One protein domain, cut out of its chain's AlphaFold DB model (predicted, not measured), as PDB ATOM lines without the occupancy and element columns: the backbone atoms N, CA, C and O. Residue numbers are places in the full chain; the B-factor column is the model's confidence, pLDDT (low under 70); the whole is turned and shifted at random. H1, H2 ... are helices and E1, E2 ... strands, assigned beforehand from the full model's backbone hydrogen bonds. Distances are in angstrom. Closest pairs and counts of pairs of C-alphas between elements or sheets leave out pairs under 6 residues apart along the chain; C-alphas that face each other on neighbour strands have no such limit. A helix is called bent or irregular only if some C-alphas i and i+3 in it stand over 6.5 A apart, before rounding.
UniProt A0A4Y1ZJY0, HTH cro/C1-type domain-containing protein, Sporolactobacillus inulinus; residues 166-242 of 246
ATOM      1  N   ILE A 166     -29.555  33.513 -33.155       94.38
ATOM      2  CA  ILE A 166     -29.175  32.133 -33.472       94.38
ATOM      3  C   ILE A 166     -29.020  31.375 -32.161       94.38
ATOM      4  O   ILE A 166     -28.222  31.749 -31.311       94.38
ATOM      5  N   GLU A 167     -29.792  30.312 -31.998       93.06
ATOM      6  CA  GLU A 167     -29.666  29.388 -30.876       93.06
ATOM      7  C   GLU A 167     -28.722  28.248 -31.261       93.06
ATOM      8  O   GLU A 167     -28.928  27.622 -32.305       93.06
ATOM      9  N   LEU A 168     -27.718  27.986 -30.419       93.19
ATOM     10  CA  LEU A 168     -26.846  26.819 -30.521       93.19
ATOM     11  C   LEU A 168     -26.877  26.002 -29.232       93.19
ATOM     12  O   LEU A 168     -26.813  26.550 -28.129       93.19
ATOM     13  N   GLU A 169     -26.935  24.683 -29.401       92.12
ATOM     14  CA  GLU A 169     -26.944  23.708 -28.318       92.12
ATOM     15  C   GLU A 169     -25.913  22.607 -28.595       92.12
ATOM     16  O   GLU A 169     -25.896  22.024 -29.678       92.12
ATOM     17  N   ASP A 170     -25.060  22.317 -27.612       89.88
ATOM     18  CA  ASP A 170     -24.098  21.213 -27.663       89.88
ATOM     19  C   ASP A 170     -23.940  20.585 -26.274       89.88
ATOM     20  O   ASP A 170     -23.670  21.279 -25.293       89.88
ATOM     21  N   GLN A 171     -24.107  19.263 -26.179       86.19
ATOM     22  CA  GLN A 171     -23.960  18.489 -24.933       86.19
ATOM     23  C   GLN A 171     -24.747  19.061 -23.731       86.19
ATOM     24  O   GLN A 171     -24.284  18.989 -22.592       86.19
ATOM     25  N   GLY A 172     -25.930  19.633 -23.979       88.06
ATOM     26  CA  GLY A 172     -26.789  20.243 -22.956       88.06
ATOM     27  C   GLY A 172     -26.387  21.663 -22.536       88.06
ATOM     28  O   GLY A 172     -27.019  22.231 -21.648       88.06
ATOM     29  N   PHE A 173     -25.362  22.250 -23.159       89.94
ATOM     30  CA  PHE A 173     -25.047  23.672 -23.038       89.94
ATOM     31  C   PHE A 173     -25.750  24.447 -24.137       89.94
ATOM     32  O   PHE A 173     -25.691  24.061 -25.303       89.94
ATOM     33  N   LYS A 174     -26.362  25.570 -23.766       92.31
ATOM     34  CA  LYS A 174     -27.157  26.396 -24.667       92.31
ATOM     35  C   LYS A 174     -26.659  27.835 -24.648       92.31
ATOM     36  O   LYS A 174     -26.446  28.395 -23.576       92.31
ATOM     37  N   LEU A 175     -26.461  28.414 -25.829       92.81
ATOM     38  CA  LEU A 175     -26.107  29.822 -26.001       92.81
ATOM     39  C   LEU A 175     -26.926  30.452 -27.124       92.81
ATOM     40  O   LEU A 175     -27.238  29.814 -28.133       92.81
ATOM     41  N   PHE A 176     -27.219  31.736 -26.958       93.69
ATOM     42  CA  PHE A 176     -27.900  32.546 -27.956       93.69
ATOM     43  C   PHE A 176     -26.954  33.591 -28.529       93.69
ATOM     44  O   PHE A 176     -26.307  34.320 -27.788       93.69
ATOM     45  N   PHE A 177     -26.910  33.712 -29.847       95.62
ATOM     46  CA  PHE A 177     -26.081  34.679 -30.552       95.62
ATOM     47  C   PHE A 177     -26.971  35.744 -31.185       95.62
ATOM     48  O   PHE A 177     -27.765  35.432 -32.071       95.62
ATOM     49  N   ASP A 178     -26.842  36.994 -30.745       95.75
ATOM     50  CA  ASP A 178     -27.453  38.138 -31.420       95.75
ATOM     51  C   ASP A 178     -26.535  38.630 -32.532       95.75
ATOM     52  O   ASP A 178     -25.465  39.194 -32.289       95.75
ATOM     53  N   VAL A 179     -26.977  38.410 -33.765       96.50
ATOM     54  CA  VAL A 179     -26.229  38.705 -34.985       96.50
ATOM     55  C   VAL A 179     -26.790  39.916 -35.730       96.50
ATOM     56  O   VAL A 179     -26.525  40.092 -36.920       96.50
ATOM     57  N   ARG A 180     -27.547  40.792 -35.051       95.25
ATOM     58  CA  ARG A 180     -28.176  41.975 -35.666       95.25
ATOM     59  C   ARG A 180     -27.206  42.830 -36.461       95.25
ATOM     60  O   ARG A 180     -27.564  43.270 -37.552       95.25
ATOM     61  N   VAL A 181     -26.003  43.069 -35.941       95.62
ATOM     62  CA  VAL A 181     -24.992  43.882 -36.633       95.62
ATOM     63  C   VAL A 181     -24.534  43.194 -37.916       95.62
ATOM     64  O   VAL A 181     -24.467  43.834 -38.962       95.62
ATOM     65  N   MET A 182     -24.293  41.886 -37.874       96.12
ATOM     66  CA  MET A 182     -23.892  41.109 -39.051       96.12
ATOM     67  C   MET A 182     -24.957  41.167 -40.153       96.12
ATOM     68  O   MET A 182     -24.639  41.429 -41.311       96.12
ATOM     69  N   VAL A 183     -26.228  40.987 -39.787       94.81
ATOM     70  CA  VAL A 183     -27.343  41.010 -40.744       94.81
ATOM     71  C   VAL A 183     -27.609  42.432 -41.244       94.81
ATOM     72  O   VAL A 183     -27.655  42.669 -42.443       94.81
ATOM     73  N   SER A 184     -27.746  43.407 -40.345       93.00
ATOM     74  CA  SER A 184     -28.254  44.741 -40.699       93.00
ATOM     75  C   SER A 184     -27.177  45.672 -41.261       93.00
ATOM     76  O   SER A 184     -27.454  46.448 -42.169       93.00
ATOM     77  N   LYS A 185     -25.950  45.622 -40.724       95.50
ATOM     78  CA  LYS A 185     -24.844  46.501 -41.146       95.50
ATOM     79  C   LYS A 185     -24.036  45.888 -42.287       95.50
ATOM     80  O   LYS A 185     -23.592  46.610 -43.173       95.50
ATOM     81  N   TYR A 186     -23.838  44.571 -42.253       95.50
ATOM     82  CA  TYR A 186     -22.983  43.863 -43.209       95.50
ATOM     83  C   TYR A 186     -23.749  43.031 -44.240       95.50
ATOM     84  O   TYR A 186     -23.115  42.437 -45.106       95.50
ATOM     85  N   ASN A 187     -25.086  43.020 -44.178       94.19
ATOM     86  CA  ASN A 187     -25.954  42.292 -45.107       94.19
ATOM     87  C   ASN A 187     -25.596  40.798 -45.223       94.19
ATOM     88  O   ASN A 187     -25.670  40.210 -46.302       94.19
ATOM     89  N   LEU A 188     -25.155  40.197 -44.112       94.75
ATOM     90  CA  LEU A 188     -24.806  38.781 -44.049       94.75
ATOM     91  C   LEU A 188     -26.062  37.934 -43.833       94.75
ATOM     92  O   LEU A 188     -26.939  38.288 -43.043       94.75
ATOM     93  N   LEU A 189     -26.137  36.790 -44.512       93.69
ATOM     94  CA  LEU A 189     -27.264  35.874 -44.381       93.69
ATOM     95  C   LEU A 189     -27.174  35.100 -43.064       93.69
ATOM     96  O   LEU A 189     -26.145  34.505 -42.745       93.69
ATOM     97  N   LYS A 190     -28.286  35.033 -42.322       92.88
ATOM     98  CA  LYS A 190     -28.365  34.306 -41.042       92.88
ATOM     99  C   LYS A 190     -27.935  32.837 -41.166       92.88
ATOM    100  O   LYS A 190     -27.325  32.309 -40.240       92.88
ATOM    101  N   GLY A 191     -28.222  32.198 -42.304       93.00
ATOM    102  CA  GLY A 191     -27.806  30.823 -42.600       93.00
ATOM    103  C   GLY A 191     -26.286  30.649 -42.601       93.00
ATOM    104  O   GLY A 191     -25.778  29.786 -41.892       93.00
ATOM    105  N   ASP A 192     -25.563  31.524 -43.304       95.00
ATOM    106  CA  ASP A 192     -24.097  31.482 -43.386       95.00
ATOM    107  C   ASP A 192     -23.453  31.743 -42.020       95.00
ATOM    108  O   ASP A 192     -22.482  31.089 -41.628       95.00
ATOM    109  N   ILE A 193     -24.034  32.680 -41.263       96.38
ATOM    110  CA  ILE A 193     -23.594  32.986 -39.902       96.38
ATOM    111  C   ILE A 193     -23.764  31.751 -39.017       96.38
ATOM    112  O   ILE A 193     -22.819  31.358 -38.336       96.38
ATOM    113  N   LYS A 194     -24.937  31.105 -39.067       95.38
ATOM    114  CA  LYS A 194     -25.218  29.888 -38.301       95.38
ATOM    115  C   LYS A 194     -24.226  28.778 -38.637       95.38
ATOM    116  O   LYS A 194     -23.589  28.265 -37.727       95.38
ATOM    117  N   SER A 195     -24.017  28.485 -39.920       95.25
ATOM    118  CA  SER A 195     -23.062  27.455 -40.347       95.25
ATOM    119  C   SER A 195     -21.637  27.723 -39.866       95.25
ATOM    120  O   SER A 195     -20.894  26.791 -39.568       95.25
ATOM    121  N   SER A 196     -21.234  28.991 -39.762       95.44
ATOM    122  CA  SER A 196     -19.944  29.330 -39.170       95.44
ATOM    123  C   SER A 196     -19.933  29.138 -37.652       95.44
ATOM    124  O   SER A 196     -18.938  28.639 -37.125       95.44
ATOM    125  N   LEU A 197     -21.002  29.535 -36.956       94.81
ATOM    126  CA  LEU A 197     -21.128  29.397 -35.504       94.81
ATOM    127  C   LEU A 197     -21.212  27.926 -35.059       94.81
ATOM    128  O   LEU A 197     -20.718  27.608 -33.983       94.81
ATOM    129  N   ASP A 198     -21.749  27.025 -35.889       92.88
ATOM    130  CA  ASP A 198     -21.833  25.579 -35.607       92.88
ATOM    131  C   ASP A 198     -20.450  24.930 -35.368       92.88
ATOM    132  O   ASP A 198     -20.350  23.866 -34.762       92.88
ATOM    133  N   ASN A 199     -19.360  25.574 -35.804       90.31
ATOM    134  CA  ASN A 199     -17.986  25.109 -35.574       90.31
ATOM    135  C   ASN A 199     -17.372  25.629 -34.261       90.31
ATOM    136  O   ASN A 199     -16.218  25.323 -33.948       90.31
ATOM    137  N   ILE A 200     -18.098  26.452 -33.503       90.62
ATOM    138  CA  ILE A 200     -17.621  27.024 -32.244       90.62
ATOM    139  C   ILE A 200     -17.844  26.026 -31.108       90.62
ATOM    140  O   ILE A 200     -18.901  25.418 -30.975       90.62
ATOM    141  N   ASN A 201     -16.850  25.895 -30.229       91.06
ATOM    142  CA  ASN A 201     -16.968  25.078 -29.025       91.06
ATOM    143  C   ASN A 201     -17.882  25.767 -27.992       91.06
ATOM    144  O   ASN A 201     -17.421  26.556 -27.160       91.06
ATOM    145  N   ILE A 202     -19.179  25.456 -28.054       91.31
ATOM    146  CA  ILE A 202     -20.220  26.039 -27.195       91.31
ATOM    147  C   ILE A 202     -19.954  25.765 -25.720       91.31
ATOM    148  O   ILE A 202     -20.101  26.670 -24.907       91.31
ATOM    149  N   LYS A 203     -19.483  24.570 -25.358       90.25
ATOM    150  CA  LYS A 203     -19.148  24.236 -23.969       90.25
ATOM    151  C   LYS A 203     -18.038  25.124 -23.403       90.25
ATOM    152  O   LYS A 203     -18.143  25.607 -22.276       90.25
ATOM    153  N   ALA A 204     -16.963  25.337 -24.164       90.00
ATOM    154  CA  ALA A 204     -15.866  26.207 -23.742       90.00
ATOM    155  C   ALA A 204     -16.341  27.658 -23.599       90.00
ATOM    156  O   ALA A 204     -16.044  28.324 -22.605       90.00
ATOM    157  N   LEU A 205     -17.131  28.117 -24.568       90.25
ATOM    158  CA  LEU A 205     -17.670  29.464 -24.568       90.25
ATOM    159  C   LEU A 205     -18.653  29.667 -23.413       90.25
ATOM    160  O   LEU A 205     -18.527  30.642 -22.688       90.25
ATOM    161  N   HIS A 206     -19.559  28.724 -23.157       87.69
ATOM    162  CA  HIS A 206     -20.545  28.788 -22.077       87.69
ATOM    163  C   HIS A 206     -19.883  28.994 -20.710       87.69
ATOM    164  O   HIS A 206     -20.342  29.836 -19.945       87.69
ATOM    165  N   ASN A 207     -18.777  28.293 -20.448       87.25
ATOM    166  CA  ASN A 207     -18.027  28.374 -19.191       87.25
ATOM    167  C   ASN A 207     -17.105  29.605 -19.080       87.25
ATOM    168  O   ASN A 207     -16.431  29.772 -18.066       87.25
ATOM    169  N   THR A 208     -17.045  30.452 -20.110       85.94
ATOM    170  CA  THR A 208     -16.218  31.663 -20.124       85.94
ATOM    171  C   THR A 208     -17.083  32.895 -19.868       85.94
ATOM    172  O   THR A 208     -17.857  33.302 -20.729       85.94
ATOM    173  N   GLU A 209     -16.934  33.539 -18.712       82.19
ATOM    174  CA  GLU A 209     -17.687  34.769 -18.395       82.19
ATOM    175  C   GLU A 209     -17.197  35.997 -19.180       82.19
ATOM    176  O   GLU A 209     -17.927  36.971 -19.355       82.19
ATOM    177  N   MET A 210     -15.965  35.954 -19.690       84.19
ATOM    178  CA  MET A 210     -15.383  37.043 -20.471       84.19
ATOM    179  C   MET A 210     -15.910  37.066 -21.907       84.19
ATOM    180  O   MET A 210     -16.106  36.031 -22.543       84.19
ATOM    181  N   SER A 211     -16.063  38.274 -22.448       86.75
ATOM    182  CA  SER A 211     -16.348  38.461 -23.870       86.75
ATOM    183  C   SER A 211     -15.075  38.246 -24.685       86.75
ATOM    184  O   SER A 211     -14.062  38.903 -24.440       86.75
ATOM    185  N   ILE A 212     -15.120  37.315 -25.637       90.50
ATOM    186  CA  ILE A 212     -13.986  36.988 -26.505       90.50
ATOM    187  C   ILE A 212     -14.351  37.214 -27.973       90.50
ATOM    188  O   ILE A 212     -15.489  36.941 -28.368       90.50
ATOM    189  N   PRO A 213     -13.412  37.686 -28.810       93.56
ATOM    190  CA  PRO A 213     -13.651  37.748 -30.239       93.56
ATOM    191  C   PRO A 213     -13.913  36.362 -30.826       93.56
ATOM    192  O   PRO A 213     -13.195  35.410 -30.515       93.56
ATOM    193  N   LEU A 214     -14.911  36.255 -31.701       95.12
ATOM    194  CA  LEU A 214     -15.291  34.985 -32.316       95.12
ATOM    195  C   LEU A 214     -14.909  34.948 -33.798       95.12
ATOM    196  O   LEU A 214     -15.169  35.925 -34.507       95.12
ATOM    197  N   PRO A 215     -14.317  33.841 -34.282       94.62
ATOM    198  CA  PRO A 215     -14.070  33.642 -35.702       94.62
ATOM    199  C   PRO A 215     -15.379  33.238 -36.395       94.62
ATOM    200  O   PRO A 215     -15.841  32.108 -36.249       94.62
ATOM    201  N   ILE A 216     -15.985  34.161 -37.139       95.25
ATOM    202  CA  ILE A 216     -17.255  33.948 -37.839       95.25
ATOM    203  C   ILE A 216     -17.105  34.407 -39.293       95.25
ATOM    204  O   ILE A 216     -16.742  35.554 -39.554       95.25
ATOM    205  N   ILE A 217     -17.371  33.504 -40.242       94.31
ATOM    206  CA  ILE A 217     -17.242  33.724 -41.696       94.31
ATOM    207  C   ILE A 217     -15.836  34.257 -42.051       94.31
ATOM    208  O   ILE A 217     -15.660  35.254 -42.742       94.31
ATOM    209  N   GLY A 218     -14.795  33.604 -41.525       90.38
ATOM    210  CA  GLY A 218     -13.398  33.932 -41.846       90.38
ATOM    211  C   GLY A 218     -12.873  35.250 -41.263       90.38
ATOM    212  O   GLY A 218     -11.734  35.618 -41.537       90.38
ATOM    213  N   GLU A 219     -13.656  35.943 -40.438       94.56
ATOM    214  CA  GLU A 219     -13.256  37.178 -39.765       94.56
ATOM    215  C   GLU A 219     -13.441  37.075 -38.249       94.56
ATOM    216  O   GLU A 219     -14.219  36.261 -37.756       94.56
ATOM    217  N   TYR A 220     -12.740  37.926 -37.497       96.06
ATOM    218  CA  TYR A 220     -12.941  38.043 -36.055       96.06
ATOM    219  C   TYR A 220     -13.951  39.137 -35.732       96.06
ATOM    220  O   TYR A 220     -13.795  40.293 -36.139       96.06
ATOM    221  N   TRP A 221     -14.945  38.773 -34.933       97.25
ATOM    222  CA  TRP A 221     -16.020  39.650 -34.493       97.25
ATOM    223  C   TRP A 221     -15.887  39.950 -33.012       97.25
ATOM    224  O   TRP A 221     -15.749  39.034 -32.203       97.25
ATOM    225  N   ALA A 222     -15.917  41.231 -32.661       96.25
ATOM    226  CA  ALA A 222     -15.985  41.679 -31.285       96.25
ATOM    227  C   ALA A 222     -17.355  41.312 -30.706       96.25
ATOM    228  O   ALA A 222     -18.386  41.488 -31.361       96.25
ATOM    229  N   THR A 223     -17.357  40.812 -29.474       95.94
ATOM    230  CA  THR A 223     -18.572  40.365 -28.797       95.94
ATOM    231  C   THR A 223     -18.712  41.022 -27.434       95.94
ATOM    232  O   THR A 223     -17.724  41.462 -26.842       95.94
ATOM    233  N   THR A 224     -19.942  41.077 -26.938       94.50
ATOM    234  CA  THR A 224     -20.260  41.280 -25.524       94.50
ATOM    235  C   THR A 224     -21.109  40.119 -25.028       94.50
ATOM    236  O   THR A 224     -21.769  39.436 -25.814       94.50
ATOM    237  N   ARG A 225     -21.080  39.863 -23.720       90.88
ATOM    238  CA  ARG A 225     -21.847  38.785 -23.099       90.88
ATOM    239  C   ARG A 225     -22.844  39.321 -22.084       90.88
ATOM    240  O   ARG A 225     -22.478  40.086 -21.197       90.88
ATOM    241  N   GLU A 226     -24.073  38.839 -22.190       91.00
ATOM    242  CA  GLU A 226     -25.168  39.076 -21.257       91.00
ATOM    243  C   GLU A 226     -25.780  37.717 -20.887       91.00
ATOM    244  O   GLU A 226     -26.586  37.166 -21.631       91.00
ATOM    245  N   ASN A 227     -25.377  37.145 -19.748       87.56
ATOM    246  CA  ASN A 227     -25.796  35.810 -19.295       87.56
ATOM    247  C   ASN A 227     -25.484  34.692 -20.320       87.56
ATOM    248  O   ASN A 227     -24.319  34.372 -20.568       87.56
ATOM    249  N   ASP A 228     -26.519  34.083 -20.893       88.94
ATOM    250  CA  ASP A 228     -26.499  33.045 -21.927       88.94
ATOM    251  C   ASP A 228     -26.533  33.617 -23.356       88.94
ATOM    252  O   ASP A 228     -26.519  32.866 -24.336       88.94
ATOM    253  N   ARG A 229     -26.537  34.948 -23.489       92.06
ATOM    254  CA  ARG A 229     -26.542  35.662 -24.762       92.06
ATOM    255  C   ARG A 229     -25.172  36.252 -25.080       92.06
ATOM    256  O   ARG A 229     -24.558  36.946 -24.270       92.06
ATOM    257  N   ILE A 230     -24.718  36.016 -26.302       94.56
ATOM    258  CA  ILE A 230     -23.531  36.613 -26.905       94.56
ATOM    259  C   ILE A 230     -23.998  37.583 -27.976       94.56
ATOM    260  O   ILE A 230     -24.688  37.207 -28.919       94.56
ATOM    261  N   ILE A 231     -23.626  38.844 -27.827       95.75
ATOM    262  CA  ILE A 231     -24.023  39.922 -28.722       95.75
ATOM    263  C   ILE A 231     -22.839  40.245 -29.621       95.75
ATOM    264  O   ILE A 231     -21.750  40.557 -29.138       95.75
ATOM    265  N   ILE A 232     -23.039  40.166 -30.936       96.50
ATOM    266  CA  ILE A 232     -22.027  40.568 -31.910       96.50
ATOM    267  C   ILE A 232     -22.055  42.091 -32.049       96.50
ATOM    268  O   ILE A 232     -23.042  42.661 -32.515       96.50
ATOM    269  N   VAL A 233     -20.963  42.745 -31.654       95.69
ATOM    270  CA  VAL A 233     -20.858  44.209 -31.632       95.69
ATOM    271  C   VAL A 233     -20.416  44.748 -32.984       95.69
ATOM    272  O   VAL A 233     -21.070  45.625 -33.534       95.69
ATOM    273  N   ASP A 234     -19.290  44.261 -33.511       96.25
ATOM    274  CA  ASP A 234     -18.749  44.692 -34.803       96.25
ATOM    275  C   ASP A 234     -17.576  43.802 -35.248       96.25
ATOM    276  O   ASP A 234     -17.117  42.941 -34.495       96.25
ATOM    277  N   LYS A 235     -17.030  44.034 -36.446       95.88
ATOM    278  CA  LYS A 235     -15.740  43.443 -36.841       95.88
ATOM    279  C   LYS A 235     -14.625  43.981 -35.943       95.88
ATOM    280  O   LYS A 235     -14.536  45.190 -35.725       95.88
ATOM    281  N   VAL A 236     -13.713  43.119 -35.484       93.69
ATOM    282  CA  VAL A 236     -12.575  43.546 -34.642       93.69
ATOM    283  C   VAL A 236     -11.756  44.636 -35.341       93.69
ATOM    284  O   VAL A 236     -11.415  45.642 -34.721       93.69
ATOM    285  N   SER A 237     -11.508  44.490 -36.644       91.31
ATOM    286  CA  SER A 237     -10.801  45.494 -37.449       91.31
ATOM    287  C   SER A 237     -11.457  46.876 -37.389       91.31
ATOM    288  O   SER A 237     -10.750  47.871 -37.284       91.31
ATOM    289  N   GLU A 238     -12.788  46.946 -37.395       90.75
ATOM    290  CA  GLU A 238     -13.544  48.199 -37.301       90.75
ATOM    291  C   GLU A 238     -13.501  48.780 -35.889       90.75
ATOM    292  O   GLU A 238     -13.257  49.975 -35.732       90.75
ATOM    293  N   THR A 239     -13.639  47.943 -34.854       87.62
ATOM    294  CA  THR A 239     -13.538  48.404 -33.457       87.62
ATOM    295  C   THR A 239     -12.162  48.973 -33.111       87.62
ATOM    296  O   THR A 239     -12.060  49.851 -32.257       87.62
ATOM    297  N   LEU A 240     -11.103  48.505 -33.782       87.38
ATOM    298  CA  LEU A 240      -9.732  48.958 -33.553       87.38
ATOM    299  C   LEU A 240      -9.371  50.240 -34.313       87.38
ATOM    300  O   LEU A 240      -8.454  50.937 -33.881       87.38
ATOM    301  N   LYS A 241     -10.081  50.592 -35.399       87.06
ATOM    302  CA  LYS A 241      -9.775  51.784 -36.221       87.06
ATOM    303  C   LYS A 241      -9.569  53.074 -35.414       87.06
ATOM    304  O   LYS A 241      -8.601  53.767 -35.705       87.06
ATOM    305  N   PRO A 242     -10.393  53.411 -34.401       87.19
ATOM    306  CA  PRO A 242     -10.210  54.639 -33.621       87.19
ATOM    307  C   PRO A 242      -8.917  54.677 -32.791       87.19
ATOM    308  O   PRO A 242      -8.502  55.746 -32.352       87.19
TER     309      PRO A 242
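Overview. This is residues 166 to 242 of the 246 residues of the protein "HTH cro/C1-type domain-containing protein" of Sporolactobacillus inulinus (UniProt A0A4Y1ZJY0). Five strands form one sheet curled like part of a barrel, with the helix H2 at the gap between its edge strands E1 and E3. H1 covers E5 on the same face as H2; H3 and H4 are on the opposite face. The printed part has 77 residues with four named helices and five named strands, along the chain E1 E2 H1 H2 H3 E3 E4 E5 H4, class mixed; the mixed sheet's order is E1 E2 E5 E4 E3. It is compact, radius of gyration of the C-alphas 11.9 A, spanning 37 by 26 by 19 A.

Along the chain. Find C-alpha 166 at (-29.175, 32.133, -33.472), where E1, residues 166 to 170, begins. E2, residues 173 to 178, is 16.9 A long. H1 is residues 180 to 186, H2 190 to 197, H3 202 to 206 and E3 214 to 216. E4, residues 219 to 226, is 22.1 A long, and E5, residues 229 to 235, 18.0 A. H4, residues 236 to 242, ends at C-alpha 242, (-10.210, 54.639, -33.621); it is irregular, with C-alphas 239 and 242 7.1 A apart.

Arrangement. In the hairpin E1 and E2, find N 168 and O 175 within hydrogen-bond range, 3.0 A. E2 and E5 are parallel; N 230 and O 176 are 2.8 A apart. E3 E4 E5 form a meander, each strand antiparallel to the one before: look at N 214 and O 221, 2.9 A, and N 231 and O 224, 2.8 A. H1 runs along E5, height over the sheet 9.0 A. The closest C-alphas of H2 and E3 are those of Ser 196 and Ile 216, 5.5 A; of H2 and E1, Ile 166 and Lys 194, 6.6 A; of E2 and H3, Phe 173 and Lys 203, 6.0 A; of E4 and H4, Ala 222 and Val 236, 5.1 A. Every O i to N i+4 pair is within range in H1, H2 and H3, 2 of 3 in H4.

Size, cuts and confidence. The farthest C-alphas, Gly 172 and Pro 242, are 39.6 A apart. The printed part has no cut, no link is long, and no printed residue is under 70 in pLDDT.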